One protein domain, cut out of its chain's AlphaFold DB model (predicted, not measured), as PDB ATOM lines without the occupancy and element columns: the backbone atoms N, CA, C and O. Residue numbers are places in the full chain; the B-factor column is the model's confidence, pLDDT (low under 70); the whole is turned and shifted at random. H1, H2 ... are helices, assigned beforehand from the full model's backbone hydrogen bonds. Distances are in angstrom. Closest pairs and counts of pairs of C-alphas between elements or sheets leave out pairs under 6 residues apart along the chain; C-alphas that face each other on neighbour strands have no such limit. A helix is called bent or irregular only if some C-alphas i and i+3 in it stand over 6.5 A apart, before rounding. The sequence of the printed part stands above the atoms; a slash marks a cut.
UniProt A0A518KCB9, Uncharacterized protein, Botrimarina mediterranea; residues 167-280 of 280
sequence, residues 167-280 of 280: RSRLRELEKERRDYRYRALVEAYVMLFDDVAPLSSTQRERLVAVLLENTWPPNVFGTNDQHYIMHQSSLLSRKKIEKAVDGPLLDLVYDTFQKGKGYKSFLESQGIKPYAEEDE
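This is residues 167 to 280 of the 280 residues of an uncharacterized protein of Botrimarina mediterranea (UniProt A0A518KCB9). Two long helices, H1 and H5, spread like a V: H1 makes the longest axis, and H5, kinked along its way, comes nearest to the last part of H1. H3 fills the space between the two and packs on both, H2 crosses the last third of H1, and the short H4 bridges H2 and H5. After H5, residues 270 to 280 cross the open end of the V from the end of H5 toward the start of H1, and the last printed C-alpha, of Glu 280, is 11.0 A from the first, of Arg 167. The printed part has 114 residues with five named helices, H1 to H5 in that order, and no named strand; its class is all helix. It is compact, with a radius of gyration of the C-alphas of 14.6 A, and its outline is elongated, 49 by 30 by 23 A.

H1, residues 167 to 193, touches H2, residues 201 to 214, with its residues 183 to 191 alone; the closest C-alphas are those of Glu 187 and Val 208, 6.1 A apart. Their lines stand at a steep tilt of 45 degrees, opposite ways. H1 touches H3, residues 225 to 234, with residues 185 to 189 alone; the closest C-alphas, of Tyr 189 and Gln 226, are 7.1 A apart, and the lines are about perpendicular at 74 degrees. H2 and H3 are close but not clearly touching, with the C-alphas of Leu 211 and Ser 233 closest at 6.8 A. H2 only just touches H4, residues 238 to 241, with 3 pairs of C-alphas within 8 A; the closest, of Val 210 and Ile 241, are 7.0 A apart. H3 touches H5, residues 248 to 269, with 26 pairs of C-alphas within 8 A; the closest are those of His 231 and Gly 260, 4.2 A apart, at a steep tilt of 58 degrees, opposite ways. H4 touches H5, with the C-alphas of Arg 238 and Tyr 254 closest at 6.4 A. H1 and H5 are only just apart, at 8.1 A. In H2 and H3 every O i to N i+4 pair is within hydrogen-bond range, in H1 22 of 23 and in H5 10 of 18; H4 is too short for such a pair.

H1 begins at C-alpha 167 (238.191, -14.389, 1.013) and measures 39.4 A to C-alpha 193. H2 measures 20.1 A, H3 14.4 A and H4 5.2 A. H5 measures 35.6 A and ends at C-alpha 269 (266.903, -19.966, -10.088). It is irregular, with C-alphas 262 and 265 7.3 A apart, and has a kink of 39 degrees near residue 263.

The two C-alphas farthest apart are those of Arg 167 and Pro 248, at 49.4 A. The printed part has no cut. The link from H3 to H4 is tight, the other three are short, and none is long. The mean pLDDT of the printed part is 95.2; residues 279 to 280 are under 70.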
ATOM      1  N   ARG A 167     236.998 -14.301   1.858       95.00
ATOM      2  CA  ARG A 167     238.191 -14.389   1.013       95.00
ATOM      3  C   ARG A 167     238.879 -13.033   0.900       95.00
ATOM      4  O   ARG A 167     240.092 -12.965   1.041       95.00
ATOM      5  N   SER A 168     238.110 -11.961   0.701       94.56
ATOM      6  CA  SER A 168     238.659 -10.602   0.647       94.56
ATOM      7  C   SER A 168     239.357 -10.214   1.951       94.56
ATOM      8  O   SER A 168     240.475  -9.716   1.905       94.56
ATOM      9  N   ARG A 169     238.749 -10.506   3.110       95.69
ATOM     10  CA  ARG A 169     239.357 -10.223   4.422       95.69
ATOM     11  C   ARG A 169     240.655 -10.996   4.648       95.69
ATOM     12  O   ARG A 169     241.600 -10.444   5.199       95.69
ATOM     13  N   LEU A 170     240.705 -12.264   4.230       94.06
ATOM     14  CA  LEU A 170     241.926 -13.060   4.354       94.06
ATOM     15  C   LEU A 170     243.047 -12.503   3.469       94.06
ATOM     16  O   LEU A 170     244.153 -12.314   3.962       94.06
ATOM     17  N   ARG A 171     242.744 -12.173   2.207       92.62
ATOM     18  CA  ARG A 171     243.714 -11.561   1.283       92.62
ATOM     19  C   ARG A 171     244.249 -10.233   1.809       92.62
ATOM     20  O   ARG A 171     245.449  -9.988   1.772       92.62
ATOM     21  N   GLU A 172     243.377  -9.390   2.356       94.69
ATOM     22  CA  GLU A 172     243.792  -8.118   2.949       94.69
ATOM     23  C   GLU A 172     244.730  -8.328   4.146       94.69
ATOM     24  O   GLU A 172     245.785  -7.702   4.209       94.69
ATOM     25  N   LEU A 173     244.432  -9.289   5.026       93.56
ATOM     26  CA  LEU A 173     245.331  -9.664   6.120       93.56
ATOM     27  C   LEU A 173     246.682 -10.199   5.615       93.56
ATOM     28  O   LEU A 173     247.731  -9.880   6.178       93.56
ATOM     29  N   GLU A 174     246.682 -11.053   4.593       92.44
ATOM     30  CA  GLU A 174     247.908 -11.607   4.007       92.44
ATOM     31  C   GLU A 174     248.765 -10.510   3.378       92.44
ATOM     32  O   GLU A 174     249.978 -10.465   3.612       92.44
ATOM     33  N   LYS A 175     248.130  -9.569   2.678       94.38
ATOM     34  CA  LYS A 175     248.769  -8.358   2.165       94.38
ATOM     35  C   LYS A 175     249.359  -7.514   3.295       94.38
ATOM     36  O   LYS A 175     250.536  -7.174   3.231       94.38
ATOM     37  N   GLU A 176     248.606  -7.231   4.355       95.19
ATOM     38  CA  GLU A 176     249.103  -6.478   5.517       95.19
ATOM     39  C   GLU A 176     250.317  -7.155   6.168       95.19
ATOM     40  O   GLU A 176     251.311  -6.498   6.489       95.19
ATOM     41  N   ARG A 177     250.278  -8.484   6.333       94.19
ATOM     42  CA  ARG A 177     251.403  -9.268   6.867       94.19
ATOM     43  C   ARG A 177     252.627  -9.191   5.956       94.19
ATOM     44  O   ARG A 177     253.744  -9.041   6.458       94.19
ATOM     45  N   ARG A 178     252.427  -9.287   4.638       95.38
ATOM     46  CA  ARG A 178     253.483  -9.169   3.624       95.38
ATOM     47  C   ARG A 178     254.119  -7.781   3.673       95.38
ATOM     48  O   ARG A 178     255.340  -7.688   3.790       95.38
ATOM     49  N   ASP A 179     253.303  -6.731   3.681       96.38
ATOM     50  CA  ASP A 179     253.737  -5.334   3.747       96.38
ATOM     51  C   ASP A 179     254.514  -5.060   5.048       96.38
ATOM     52  O   ASP A 179     255.603  -4.477   5.026       96.38
ATOM     53  N   TYR A 180     254.015  -5.557   6.185       97.25
ATOM     54  CA  TYR A 180     254.686  -5.438   7.479       97.25
ATOM     55  C   TYR A 180     256.051  -6.139   7.494       97.25
ATOM     56  O   TYR A 180     257.059  -5.540   7.883       97.25
ATOM     57  N   ARG A 181     256.109  -7.402   7.050       97.12
ATOM     58  CA  ARG A 181     257.360  -8.172   7.008       97.12
ATOM     59  C   ARG A 181     258.366  -7.541   6.055       97.12
ATOM     60  O   ARG A 181     259.553  -7.478   6.370       97.12
ATOM     61  N   TYR A 182     257.897  -7.046   4.915       98.19
ATOM     62  CA  TYR A 182     258.750  -6.378   3.950       98.19
ATOM     63  C   TYR A 182     259.351  -5.093   4.504       98.19
ATOM     64  O   TYR A 182     260.555  -4.872   4.389       98.19
ATOM     65  N   ARG A 183     258.543  -4.286   5.193       98.31
ATOM     66  CA  ARG A 183     259.039  -3.110   5.899       98.31
ATOM     67  C   ARG A 183     260.112  -3.457   6.923       98.31
ATOM     68  O   ARG A 183     261.161  -2.819   6.922       98.31
ATOM     69  N   ALA A 184     259.890  -4.481   7.745       98.19
ATOM     70  CA  ALA A 184     260.886  -4.928   8.715       98.19
ATOM     71  C   ALA A 184     262.192  -5.391   8.039       98.19
ATOM     72  O   ALA A 184     263.276  -5.074   8.523       98.19
ATOM     73  N   LEU A 185     262.102  -6.085   6.898       97.88
ATOM     74  CA  LEU A 185     263.265  -6.478   6.095       97.88
ATOM     75  C   LEU A 185     264.041  -5.260   5.576       97.88
ATOM     76  O   LEU A 185     265.266  -5.227   5.678       97.88
ATOM     77  N   VAL A 186     263.343  -4.255   5.041       98.25
ATOM     78  CA  VAL A 186     263.961  -3.008   4.564       98.25
ATOM     79  C   VAL A 186     264.652  -2.269   5.709       98.25
ATOM     80  O   VAL A 186     265.797  -1.847   5.559       98.25
ATOM     81  N   GLU A 187     263.993  -2.138   6.860       97.94
ATOM     82  CA  GLU A 187     264.560  -1.489   8.045       97.94
ATOM     83  C   GLU A 187     265.809  -2.230   8.547       97.94
ATOM     84  O   GLU A 187     266.844  -1.601   8.770       97.94
ATOM     85  N   ALA A 188     265.754  -3.562   8.646       97.06
ATOM     86  CA  ALA A 188     266.898  -4.386   9.030       97.06
ATOM     87  C   ALA A 188     268.057  -4.263   8.029       97.06
ATOM     88  O   ALA A 188     269.210  -4.132   8.431       97.06
ATOM     89  N   TYR A 189     267.763  -4.248   6.727       96.44
ATOM     90  CA  TYR A 189     268.775  -4.052   5.691       96.44
ATOM     91  C   TYR A 189     269.455  -2.687   5.807       96.44
ATOM     92  O   TYR A 189     270.679  -2.622   5.754       96.44
ATOM     93  N   VAL A 190     268.695  -1.609   6.032       97.06
ATOM     94  CA  VAL A 190     269.256  -0.263   6.248       97.06
ATOM     95  C   VAL A 190     270.093  -0.199   7.529       97.06
ATOM     96  O   VAL A 190     271.116   0.475   7.535       97.06
ATOM     97  N   MET A 191     269.729  -0.924   8.590       95.50
ATOM     98  CA  MET A 191     270.567  -1.010   9.795       95.50
ATOM     99  C   MET A 191     271.931  -1.653   9.519       95.50
ATOM    100  O   MET A 191     272.928  -1.194  10.065       95.50
ATOM    101  N   LEU A 192     272.008  -2.651   8.633       92.38
ATOM    102  CA  LEU A 192     273.290  -3.254   8.237       92.38
ATOM    103  C   LEU A 192     274.205  -2.273   7.479       92.38
ATOM    104  O   LEU A 192     275.409  -2.506   7.399       92.38
ATOM    105  N   PHE A 193     273.672  -1.171   6.934       86.81
ATOM    106  CA  PHE A 193     274.505  -0.129   6.324       86.81
ATOM    107  C   PHE A 193     275.252   0.718   7.335       86.81
ATOM    108  O   PHE A 193     276.285   1.262   6.958       86.81
ATOM    109  N   ASP A 194     274.781   0.826   8.579       83.31
ATOM    110  CA  ASP A 194     275.442   1.671   9.578       83.31
ATOM    111  C   ASP A 194     276.899   1.224   9.828       83.31
ATOM    112  O   ASP A 194     277.740   2.060  10.156       83.31
ATOM    113  N   ASP A 195     277.219  -0.052   9.574       87.00
ATOM    114  CA  ASP A 195     278.578  -0.602   9.668       87.00
ATOM    115  C   ASP A 195     279.518  -0.106   8.554       87.00
ATOM    116  O   ASP A 195     280.733  -0.035   8.742       87.00
ATOM    117  N   VAL A 196     278.976   0.230   7.380       89.25
ATOM    118  CA  VAL A 196     279.757   0.624   6.191       89.25
ATOM    119  C   VAL A 196     279.687   2.131   5.955       89.25
ATOM    120  O   VAL A 196     280.682   2.751   5.589       89.25
ATOM    121  N   ALA A 197     278.517   2.724   6.166       91.88
ATOM    122  CA  ALA A 197     278.199   4.120   5.928       91.88
ATOM    123  C   ALA A 197     277.384   4.635   7.126       91.88
ATOM    124  O   ALA A 197     276.184   4.379   7.179       91.88
ATOM    125  N   PRO A 198     277.985   5.356   8.089       93.50
ATOM    126  CA  PRO A 198     277.263   5.806   9.274       93.50
ATOM    127  C   PRO A 198     276.187   6.827   8.880       93.50
ATOM    128  O   PRO A 198     276.490   7.985   8.581       93.50
ATOM    129  N   LEU A 199     274.924   6.397   8.869       95.81
ATOM    130  CA  LEU A 199     273.789   7.238   8.504       95.81
ATOM    131  C   LEU A 199     273.228   7.943   9.746       95.81
ATOM    132  O   LEU A 199     273.089   7.371  10.832       95.81
ATOM    133  N   SER A 200     272.829   9.205   9.590       95.94
ATOM    134  CA  SER A 200     271.995   9.868  10.599       95.94
ATOM    135  C   SER A 200     270.602   9.222  10.672       95.94
ATOM    136  O   SER A 200     270.155   8.580   9.721       95.94
ATOM    137  N   SER A 201     269.864   9.430  11.773       96.44
ATOM    138  CA  SER A 201     268.483   8.915  11.899       96.44
ATOM    139  C   SER A 201     267.596   9.373  10.741       96.44
ATOM    140  O   SER A 201     266.881   8.571  10.150       96.44
ATOM    141  N   THR A 202     267.708  10.647  10.356       97.38
ATOM    142  CA  THR A 202     266.940  11.220   9.248       97.38
ATOM    143  C   THR A 202     267.326  10.612   7.898       97.38
ATOM    144  O   THR A 202     266.446  10.358   7.081       97.38
ATOM    145  N   GLN A 203     268.613  10.343   7.648       96.94
ATOM    146  CA  GLN A 203     269.044   9.660   6.419       96.94
ATOM    147  C   GLN A 203     268.551   8.207   6.380       96.94
ATOM    148  O   GLN A 203     268.070   7.776   5.336       96.94
ATOM    149  N   ARG A 204     268.581   7.475   7.507       97.38
ATOM    150  CA  ARG A 204     268.012   6.117   7.596       97.38
ATOM    151  C   ARG A 204     266.525   6.101   7.274       97.38
ATOM    152  O   ARG A 204     266.099   5.334   6.419       97.38
ATOM    153  N   GLU A 205     265.745   6.968   7.916       97.81
ATOM    154  CA  GLU A 205     264.298   7.070   7.685       97.81
ATOM    155  C   GLU A 205     263.980   7.380   6.216       97.81
ATOM    156  O   GLU A 205     263.114   6.741   5.617       97.81
ATOM    157  N   ARG A 206     264.723   8.309   5.598       98.12
ATOM    158  CA  ARG A 206     264.558   8.620   4.174       98.12
ATOM    159  C   ARG A 206     264.981   7.467   3.271       98.12
ATOM    160  O   ARG A 206     264.334   7.247   2.253       98.12
ATOM    161  N   LEU A 207     266.041   6.735   3.612       97.69
ATOM    162  CA  LEU A 207     266.501   5.601   2.812       97.69
ATOM    163  C   LEU A 207     265.499   4.444   2.865       97.69
ATOM    164  O   LEU A 207     265.186   3.872   1.823       97.69
ATOM    165  N   VAL A 208     264.937   4.165   4.045       98.25
ATOM    166  CA  VAL A 208     263.822   3.218   4.213       98.25
ATOM    167  C   VAL A 208     262.631   3.644   3.355       98.25
ATOM    168  O   VAL A 208     262.114   2.824   2.600       98.25
ATOM    169  N   ALA A 209     262.233   4.921   3.405       98.44
ATOM    170  CA  ALA A 209     261.134   5.435   2.587       98.44
ATOM    171  C   ALA A 209     261.410   5.272   1.082       98.44
ATOM    172  O   ALA A 209     260.578   4.736   0.357       98.44
ATOM    173  N   VAL A 210     262.608   5.646   0.617       98.25
ATOM    174  CA  VAL A 210     263.009   5.488  -0.788       98.25
ATOM    175  C   VAL A 210     262.979   4.022  -1.220       98.25
ATOM    176  O   VAL A 210     262.532   3.744  -2.332       98.25
ATOM    177  N   LEU A 211     263.424   3.082  -0.383       97.94
ATOM    178  CA  LEU A 211     263.343   1.657  -0.702       97.94
ATOM    179  C   LEU A 211     261.878   1.215  -0.799       97.94
ATOM    180  O   LEU A 211     261.477   0.731  -1.853       97.94
ATOM    181  N   LEU A 212     261.055   1.468   0.221       98.06
ATOM    182  CA  LEU A 212     259.641   1.067   0.225       98.06
ATOM    183  C   LEU A 212     258.834   1.642  -0.947       98.06
ATOM    184  O   LEU A 212     257.961   0.965  -1.475       98.06
ATOM    185  N   GLU A 213     259.135   2.863  -1.386       97.94
ATOM    186  CA  GLU A 213     258.467   3.497  -2.530       97.94
ATOM    187  C   GLU A 213     258.894   2.934  -3.895       97.94
ATOM    188  O   GLU A 213     258.207   3.148  -4.893       97.94
ATOM    189  N   ASN A 214     260.068   2.301  -3.988       98.06
ATOM    190  CA  ASN A 214     260.696   1.964  -5.271       98.06
ATOM    191  C   ASN A 214     261.018   0.479  -5.438       98.06
ATOM    192  O   ASN A 214     261.644   0.113  -6.434       98.06
ATOM    193  N   THR A 215     260.630  -0.351  -4.476       97.56
ATOM    194  CA  THR A 215     260.886  -1.790  -4.466       97.56
ATOM    195  C   THR A 215     259.647  -2.535  -3.979       97.56
ATOM    196  O   THR A 215     258.748  -1.936  -3.391       97.56
ATOM    197  N   TRP A 216     259.574  -3.832  -4.272       97.31
ATOM    198  CA  TRP A 216     258.403  -4.660  -3.975       97.31
ATOM    199  C   TRP A 216     258.751  -5.817  -3.037       97.31
ATOM    200  O   TRP A 216     259.883  -6.318  -3.094       97.31
ATOM    201  N   PRO A 217     257.801  -6.296  -2.211       97.44
ATOM    202  CA  PRO A 217     257.993  -7.512  -1.427       97.44
ATOM    203  C   PRO A 217     258.258  -8.726  -2.327       97.44
ATOM    204  O   PRO A 217     257.771  -8.756  -3.459       97.44
ATOM    205  N   PRO A 218     259.013  -9.734  -1.859       97.06
ATOM    206  CA  PRO A 218     259.156 -10.979  -2.599       97.06
ATOM    207  C   PRO A 218     257.838 -11.772  -2.590       97.06
ATOM    208  O   PRO A 218     257.009 -11.631  -1.681       97.06
ATOM    209  N   ASN A 219     257.652 -12.640  -3.585       94.50
ATOM    210  CA  ASN A 219     256.551 -13.603  -3.620       94.50
ATOM    211  C   ASN A 219     256.616 -14.569  -2.427       94.50
ATOM    212  O   ASN A 219     255.591 -14.832  -1.803       94.50
ATOM    213  N   VAL A 220     257.827 -15.003  -2.061       92.25
ATOM    214  CA  VAL A 220     258.106 -15.871  -0.912       92.25
ATOM    215  C   VAL A 220     259.223 -15.265  -0.073       92.25
ATOM    216  O   VAL A 220     260.266 -14.877  -0.596       92.25
ATOM    217  N   PHE A 221     259.028 -15.228   1.243       93.88
ATOM    218  CA  PHE A 221     260.079 -14.835   2.175       93.88
ATOM    219  C   PHE A 221     260.812 -16.048   2.763       93.88
ATOM    220  O   PHE A 221     260.192 -17.069   3.067       93.88
ATOM    221  N   GLY A 222     262.107 -15.916   3.042       92.50
ATOM    222  CA  GLY A 222     262.924 -16.979   3.622       92.50
ATOM    223  C   GLY A 222     264.385 -16.594   3.863       92.50
ATOM    224  O   GLY A 222     264.727 -15.446   4.126       92.50
ATOM    225  N   THR A 223     265.280 -17.574   3.767       91.94
ATOM    226  CA  THR A 223     266.724 -17.393   4.017       91.94
ATOM    227  C   THR A 223     267.406 -16.441   3.032       91.94
ATOM    228  O   THR A 223     268.467 -15.902   3.330       91.94
ATOM    229  N   ASN A 224     266.788 -16.203   1.874       96.25
ATOM    230  CA  ASN A 224     267.306 -15.338   0.817       96.25
ATOM    231  C   ASN A 224     266.756 -13.900   0.869       96.25
ATOM    232  O   ASN A 224     267.036 -13.123  -0.044       96.25
ATOM    233  N   ASP A 225     266.020 -13.526   1.923       97.12
ATOM    234  CA  ASP A 225     265.415 -12.193   2.080       97.12
ATOM    235  C   ASP A 225     266.457 -11.067   1.936       97.12
ATOM    236  O   ASP A 225     266.221 -10.064   1.256       97.12
ATOM    237  N   GLN A 226     267.656 -11.258   2.497       96.44
ATOM    238  CA  GLN A 226     268.753 -10.293   2.386       96.44
ATOM    239  C   GLN A 226     269.264 -10.152   0.943       96.44
ATOM    240  O   GLN A 226     269.417  -9.037   0.445       96.44
ATOM    241  N   HIS A 227     269.503 -11.264   0.240       97.75
ATOM    242  CA  HIS A 227     269.925 -11.230  -1.165       97.75
ATOM    243  C   HIS A 227     268.864 -10.571  -2.050       97.75
ATOM    244  O   HIS A 227     269.196  -9.808  -2.960       97.75
ATOM    245  N   TYR A 228     267.588 -10.826  -1.750       98.44
ATOM    246  CA  TYR A 228     266.465 -10.221  -2.447       98.44
ATOM    247  C   TYR A 228     266.459  -8.694  -2.308       98.44
ATOM    248  O   TYR A 228     266.453  -7.994  -3.322       98.44
ATOM    249  N   ILE A 229     266.527  -8.156  -1.082       98.25
ATOM    250  CA  ILE A 229     266.521  -6.698  -0.896       98.25
ATOM    251  C   ILE A 229     267.791  -6.037  -1.450       98.25
ATOM    252  O   ILE A 229     267.710  -4.952  -2.025       98.25
ATOM    253  N   MET A 230     268.946  -6.714  -1.396       97.75
ATOM    254  CA  MET A 230     270.162  -6.253  -2.078       97.75
ATOM    255  C   MET A 230     269.935  -6.124  -3.586       97.75
ATOM    256  O   MET A 230     270.242  -5.079  -4.165       97.75
ATOM    257  N   HIS A 231     269.346  -7.139  -4.224       98.50
ATOM    258  CA  HIS A 231     269.013  -7.074  -5.641       98.50
ATOM    259  C   HIS A 231     268.029  -5.939  -5.949       98.50
ATOM    260  O   HIS A 231     268.314  -5.124  -6.826       98.50
ATOM    261  N   GLN A 232     266.929  -5.826  -5.201       98.38
ATOM    262  CA  GLN A 232     265.946  -4.754  -5.379       98.38
ATOM    263  C   GLN A 232     266.577  -3.361  -5.230       98.38
ATOM    264  O   GLN A 232     266.372  -2.492  -6.076       98.38
ATOM    265  N   SER A 233     267.433  -3.167  -4.221       98.06
ATOM    266  CA  SER A 233     268.152  -1.905  -4.005       98.06
ATOM    267  C   SER A 233     269.064  -1.534  -5.186       98.06
ATOM    268  O   SER A 233     269.172  -0.363  -5.549       98.06
ATOM    269  N   SER A 234     269.644  -2.529  -5.866       98.19
ATOM    270  CA  SER A 234     270.521  -2.332  -7.031       98.19
ATOM    271  C   SER A 234     269.814  -1.761  -8.266       98.19
ATOM    272  O   SER A 234     270.473  -1.222  -9.161       98.19
ATOM    273  N   LEU A 235     268.479  -1.866  -8.314       98.12
ATOM    274  CA  LEU A 235     267.640  -1.353  -9.400       98.12
ATOM    275  C   LEU A 235     267.335   0.146  -9.251       98.12
ATOM    276  O   LEU A 235     266.830   0.771 -10.187       98.12
ATOM    277  N   LEU A 236     267.641   0.750  -8.097       98.12
ATOM    278  CA  LEU A 236     267.430   2.178  -7.880       98.12
ATOM    279  C   LEU A 236     268.453   2.995  -8.671       98.12
ATOM    280  O   LEU A 236     269.658   2.746  -8.643       98.12
ATOM    281  N   SER A 237     267.972   4.041  -9.341       98.12
ATOM    282  CA  SER A 237     268.861   5.025  -9.945       98.12
ATOM    283  C   SER A 237     269.515   5.887  -8.868       98.12
ATOM    284  O   SER A 237     268.904   6.197  -7.842       98.12
ATOM    285  N   ARG A 238     270.734   6.366  -9.137       97.88
ATOM    286  CA  ARG A 238     271.467   7.273  -8.242       97.88
ATOM    287  C   ARG A 238     270.627   8.480  -7.797       97.88
ATOM    288  O   ARG A 238     270.605   8.807  -6.619       97.88
ATOM    289  N   LYS A 239     269.846   9.064  -8.717       98.06
ATOM    290  CA  LYS A 239     268.931  10.191  -8.448       98.06
ATOM    291  C   LYS A 239     267.847   9.868  -7.409       98.06
ATOM    292  O   LYS A 239     267.382  10.762  -6.712       98.06
ATOM    293  N   LYS A 240     267.393   8.611  -7.318       98.12
ATOM    294  CA  LYS A 240     266.430   8.199  -6.282       98.12
ATOM    295  C   LYS A 240     267.103   8.127  -4.911       98.12
ATOM    296  O   LYS A 240     266.518   8.601  -3.946       98.12
ATOM    297  N   ILE A 241     268.329   7.603  -4.848       97.62
ATOM    298  CA  ILE A 241     269.111   7.495  -3.603       97.62
ATOM    299  C   ILE A 241     269.508   8.877  -3.071       97.62
ATOM    300  O   ILE A 241     269.443   9.104  -1.867       97.62
ATOM    301  N   GLU A 242     269.820   9.822  -3.960       97.75
ATOM    302  CA  GLU A 242     270.163  11.211  -3.612       97.75
ATOM    303  C   GLU A 242     269.068  11.922  -2.792       97.75
ATOM    304  O   GLU A 242     269.353  12.819  -2.005       97.75
ATOM    305  N   LYS A 243     267.802  11.489  -2.904       96.69
ATOM    306  CA  LYS A 243     266.707  12.003  -2.060       96.69
ATOM    307  C   LYS A 243     266.858  11.627  -0.581       96.69
ATOM    308  O   LYS A 243     266.286  12.296   0.279       96.69
ATOM    309  N   ALA A 244     267.568  10.539  -0.293       97.12
ATOM    310  CA  ALA A 244     267.758  10.011   1.049       97.12
ATOM    311  C   ALA A 244     269.119  10.365   1.647       97.12
ATOM    312  O   ALA A 244     269.189  10.678   2.837       97.12
ATOM    313  N   VAL A 245     270.173  10.318   0.830       96.44
ATOM    314  CA  VAL A 245     271.565  10.472   1.262       96.44
ATOM    315  C   VAL A 245     272.312  11.375   0.287       96.44
ATOM    316  O   VAL A 245     272.169  11.242  -0.925       96.44
ATOM    317  N   ASP A 246     273.125  12.277   0.821       94.50
ATOM    318  CA  ASP A 246     273.850  13.315   0.102       94.50
ATOM    319  C   ASP A 246     275.369  13.247   0.340       94.50
ATOM    320  O   ASP A 246     275.878  12.507   1.188       94.50
ATOM    321  N   GLY A 247     276.114  14.020  -0.453       93.56
ATOM    322  CA  GLY A 247     277.565  14.145  -0.322       93.56
ATOM    323  C   GLY A 247     278.327  12.832  -0.573       93.56
ATOM    324  O   GLY A 247     277.881  12.005  -1.368       93.56
ATOM    325  N   PRO A 248     279.478  12.616   0.093       94.06
ATOM    326  CA  PRO A 248     280.309  11.421  -0.105       94.06
ATOM    327  C   PRO A 248     279.612  10.095   0.236       94.06
ATOM    328  O   PRO A 248     279.978   9.047  -0.292       94.06
ATOM    329  N   LEU A 249     278.598  10.127   1.109       95.56
ATOM    330  CA  LEU A 249     277.834   8.931   1.474       95.56
ATOM    331  C   LEU A 249     276.964   8.432   0.313       95.56
ATOM    332  O   LEU A 249     276.697   7.235   0.236       95.56
ATOM    333  N   LEU A 250     276.558   9.314  -0.609       96.62
ATOM    334  CA  LEU A 250     275.774   8.925  -1.783       96.62
ATOM    335  C   LEU A 250     276.540   7.936  -2.669       96.62
ATOM    336  O   LEU A 250     275.962   6.937  -3.091       96.62
ATOM    337  N   ASP A 251     277.822   8.199  -2.938       95.94
ATOM    338  CA  ASP A 251     278.669   7.305  -3.738       95.94
ATOM    339  C   ASP A 251     278.806   5.937  -3.066       95.94
ATOM    340  O   ASP A 251     278.557   4.907  -3.689       95.94
ATOM    341  N   LEU A 252     279.088   5.927  -1.761       95.88
ATOM    342  CA  LEU A 252     279.264   4.699  -0.990       95.88
ATOM    343  C   LEU A 252     277.993   3.835  -0.938       95.88
ATOM    344  O   LEU A 252     278.056   2.614  -1.127       95.88
ATOM    345  N   VAL A 253     276.832   4.455  -0.698       96.19
ATOM    346  CA  VAL A 253     275.537   3.758  -0.688       96.19
ATOM    347  C   VAL A 253     275.209   3.238  -2.085       96.19
ATOM    348  O   VAL A 253     274.833   2.074  -2.229       96.19
ATOM    349  N   TYR A 254     275.394   4.065  -3.119       97.00
ATOM    350  CA  TYR A 254     275.128   3.672  -4.499       97.00
ATOM    351  C   TYR A 254     275.993   2.480  -4.918       97.00
ATOM    352  O   TYR A 254     275.450   1.473  -5.372       97.00
ATOM    353  N   ASP A 255     277.306   2.543  -4.703       96.38
ATOM    354  CA  ASP A 255     278.234   1.467  -5.058       96.38
ATOM    355  C   ASP A 255     277.915   0.169  -4.310       96.38
ATOM    356  O   ASP A 255     277.979  -0.925  -4.876       96.38
ATOM    357  N   THR A 256     277.500   0.275  -3.047       95.75
ATOM    358  CA  THR A 256     277.075  -0.889  -2.266       95.75
ATOM    359  C   THR A 256     275.782  -1.494  -2.809       95.75
ATOM    360  O   THR A 256     275.711  -2.714  -2.959       95.75
ATOM    361  N   PHE A 257     274.795  -0.679  -3.198       97.00
ATOM    362  CA  PHE A 257     273.582  -1.165  -3.865       97.00
ATOM    363  C   PHE A 257     273.923  -1.873  -5.180       97.00
ATOM    364  O   PHE A 257     273.364  -2.928  -5.472       97.00
ATOM    365  N   GLN A 258     274.884  -1.363  -5.958       97.75
ATOM    366  CA  GLN A 258     275.271  -1.972  -7.236       97.75
ATOM    367  C   GLN A 258     275.818  -3.402  -7.095       97.75
ATOM    368  O   GLN A 258     275.640  -4.202  -8.016       97.75
ATOM    369  N   LYS A 259     276.387  -3.771  -5.938       96.25
ATOM    370  CA  LYS A 259     276.815  -5.157  -5.659       96.25
ATOM    371  C   LYS A 259     275.649  -6.149  -5.714       96.25
ATOM    372  O   LYS A 259     275.843  -7.303  -6.087       96.25
ATOM    373  N   GLY A 260     274.426  -5.697  -5.424       97.44
ATOM    374  CA  GLY A 260     273.220  -6.522  -5.459       97.44
ATOM    375  C   GLY A 260     272.844  -7.057  -6.846       97.44
ATOM    376  O   GLY A 260     272.093  -8.028  -6.941       97.44
ATOM    377  N   LYS A 261     273.393  -6.492  -7.933       98.00
ATOM    378  CA  LYS A 261     273.135  -6.964  -9.307       98.00
ATOM    379  C   LYS A 261     273.519  -8.428  -9.517       98.00
ATOM    380  O   LYS A 261     272.859  -9.118 -10.290       98.00
ATOM    381  N   GLY A 262     274.549  -8.903  -8.812       97.69
ATOM    382  CA  GLY A 262     275.027 -10.283  -8.915       97.69
ATOM    383  C   GLY A 262     274.013 -11.334  -8.451       97.69
ATOM    384  O   GLY A 262     274.081 -12.474  -8.898       97.69
ATOM    385  N   TYR A 263     273.035 -10.964  -7.617       98.12
ATOM    386  CA  TYR A 263     272.076 -11.921  -7.053       98.12
ATOM    387  C   TYR A 263     270.895 -12.249  -7.966       98.12
ATOM    388  O   TYR A 263     270.152 -13.175  -7.656       98.12
ATOM    389  N   LYS A 264     270.715 -11.548  -9.094       97.50
ATOM    390  CA  LYS A 264     269.547 -11.735  -9.969       97.50
ATOM    391  C   LYS A 264     269.368 -13.193 -10.409       97.50
ATOM    392  O   LYS A 264     268.342 -13.796 -10.124       97.50
ATOM    393  N   SER A 265     270.385 -13.764 -11.061       97.50
ATOM    394  CA  SER A 265     270.308 -15.132 -11.598       97.50
ATOM    395  C   SER A 265     270.121 -16.175 -10.492       97.50
ATOM    396  O   SER A 265     269.383 -17.139 -10.676       97.50
ATOM    397  N   PHE A 266     270.739 -15.955  -9.327       97.25
ATOM    398  CA  PHE A 266     270.551 -16.809  -8.160       97.25
ATOM    399  C   PHE A 266     269.096 -16.776  -7.674       97.25
ATOM    400  O   PHE A 266     268.482 -17.832  -7.564       97.25
ATOM    401  N   LEU A 267     268.514 -15.593  -7.458       97.31
ATOM    402  CA  LEU A 267     267.126 -15.446  -7.000       97.31
ATOM    403  C   LEU A 267     266.122 -16.040  -7.999       97.31
ATOM    404  O   LEU A 267     265.223 -16.775  -7.593       97.31
ATOM    405  N   GLU A 268     266.324 -15.805  -9.299       96.50
ATOM    406  CA  GLU A 268     265.494 -16.380 -10.366       96.50
ATOM    407  C   GLU A 268     265.560 -17.914 -10.377       96.50
ATOM    408  O   GLU A 268     264.527 -18.570 -10.489       96.50
ATOM    409  N   SER A 269     266.748 -18.504 -10.181       95.38
ATOM    410  CA  SER A 269     266.903 -19.966 -10.088       95.38
ATOM    411  C   SER A 269     266.176 -20.582  -8.887       95.38
ATOM    412  O   SER A 269     265.845 -21.765  -8.910       95.38
ATOM    413  N   GLN A 270     265.924 -19.782  -7.846       93.56
ATOM    414  CA  GLN A 270     265.168 -20.172  -6.653       93.56
ATOM    415  C   GLN A 270     263.670 -19.838  -6.769       93.56
ATOM    416  O   GLN A 270     262.927 -20.058  -5.817       93.56
ATOM    417  N   GLY A 271     263.216 -19.278  -7.899       94.44
ATOM    418  CA  GLY A 271     261.825 -18.856  -8.090       94.44
ATOM    419  C   GLY A 271     261.413 -17.635  -7.258       94.44
ATOM    420  O   GLY A 271     260.218 -17.367  -7.115       94.44
ATOM    421  N   ILE A 272     262.378 -16.890  -6.707       96.19
ATOM    422  CA  ILE A 272     262.116 -15.686  -5.914       96.19
ATOM    423  C   ILE A 272     262.004 -14.497  -6.865       96.19
ATOM    424  O   ILE A 272     262.966 -14.121  -7.539       96.19
ATOM    425  N   LYS A 273     260.826 -13.880  -6.887       95.88
ATOM    426  CA  LYS A 273     260.485 -12.740  -7.743       95.88
ATOM    427  C   LYS A 273     259.709 -11.686  -6.944       95.88
ATOM    428  O   LYS A 273     259.186 -12.007  -5.877       95.88
ATOM    429  N   PRO A 274     259.628 -10.433  -7.425       96.94
ATOM    430  CA  PRO A 274     258.670  -9.470  -6.897       96.94
ATOM    431  C   PRO A 274     257.259 -10.051  -6.878       96.94
ATOM    432  O   PRO A 274     256.842 -10.681  -7.848       96.94
ATOM    433  N   TYR A 275     256.548  -9.839  -5.776       94.56
ATOM    434  CA  TYR A 275     255.154 -10.227  -5.643       94.56
ATOM    435  C   TYR A 275     254.279  -9.429  -6.616       94.56
ATOM    436  O   TYR A 275     254.356  -8.197  -6.642       94.56
ATOM    437  N   ALA A 276     253.440 -10.126  -7.381       89.56
ATOM    438  CA  ALA A 276     252.360  -9.531  -8.155       89.56
ATOM    439  C   ALA A 276     251.013  -9.954  -7.553       89.56
ATOM    440  O   ALA A 276     250.852 -11.108  -7.181       89.56
ATOM    441  N   GLU A 277     250.025  -9.053  -7.503       79.69
ATOM    442  CA  GLU A 277     248.666  -9.395  -7.030       79.69
ATOM    443  C   GLU A 277     248.002 -10.497  -7.876       79.69
ATOM    444  O   GLU A 277     247.074 -11.155  -7.424       79.69
ATOM    445  N   GLU A 278     248.489 -10.719  -9.099       75.44
ATOM    446  CA  GLU A 278     248.053 -11.804  -9.986       75.44
ATOM    447  C   GLU A 278     248.585 -13.188  -9.570       75.44
ATOM    448  O   GLU A 278     248.144 -14.193 -10.124       75.44
ATOM    449  N   ASP A 279     249.529 -13.253  -8.624       68.94
ATOM    450  CA  ASP A 279     250.026 -14.515  -8.069       68.94
ATOM    451  C   ASP A 279     249.022 -15.150  -7.057       68.94
ATOM    452  O   ASP A 279     249.260 -16.272  -6.615       68.94
ATOM    453  N   GLU A 280     247.906 -14.475  -6.706       61.97
ATOM    454  CA  GLU A 280     246.845 -14.894  -5.744       61.97
ATOM    455  C   GLU A 280     245.526 -15.418  -6.362       61.97
ATOM    456  O   GLU A 280     244.855 -16.263  -5.715       61.97
TER     457      GLU A 280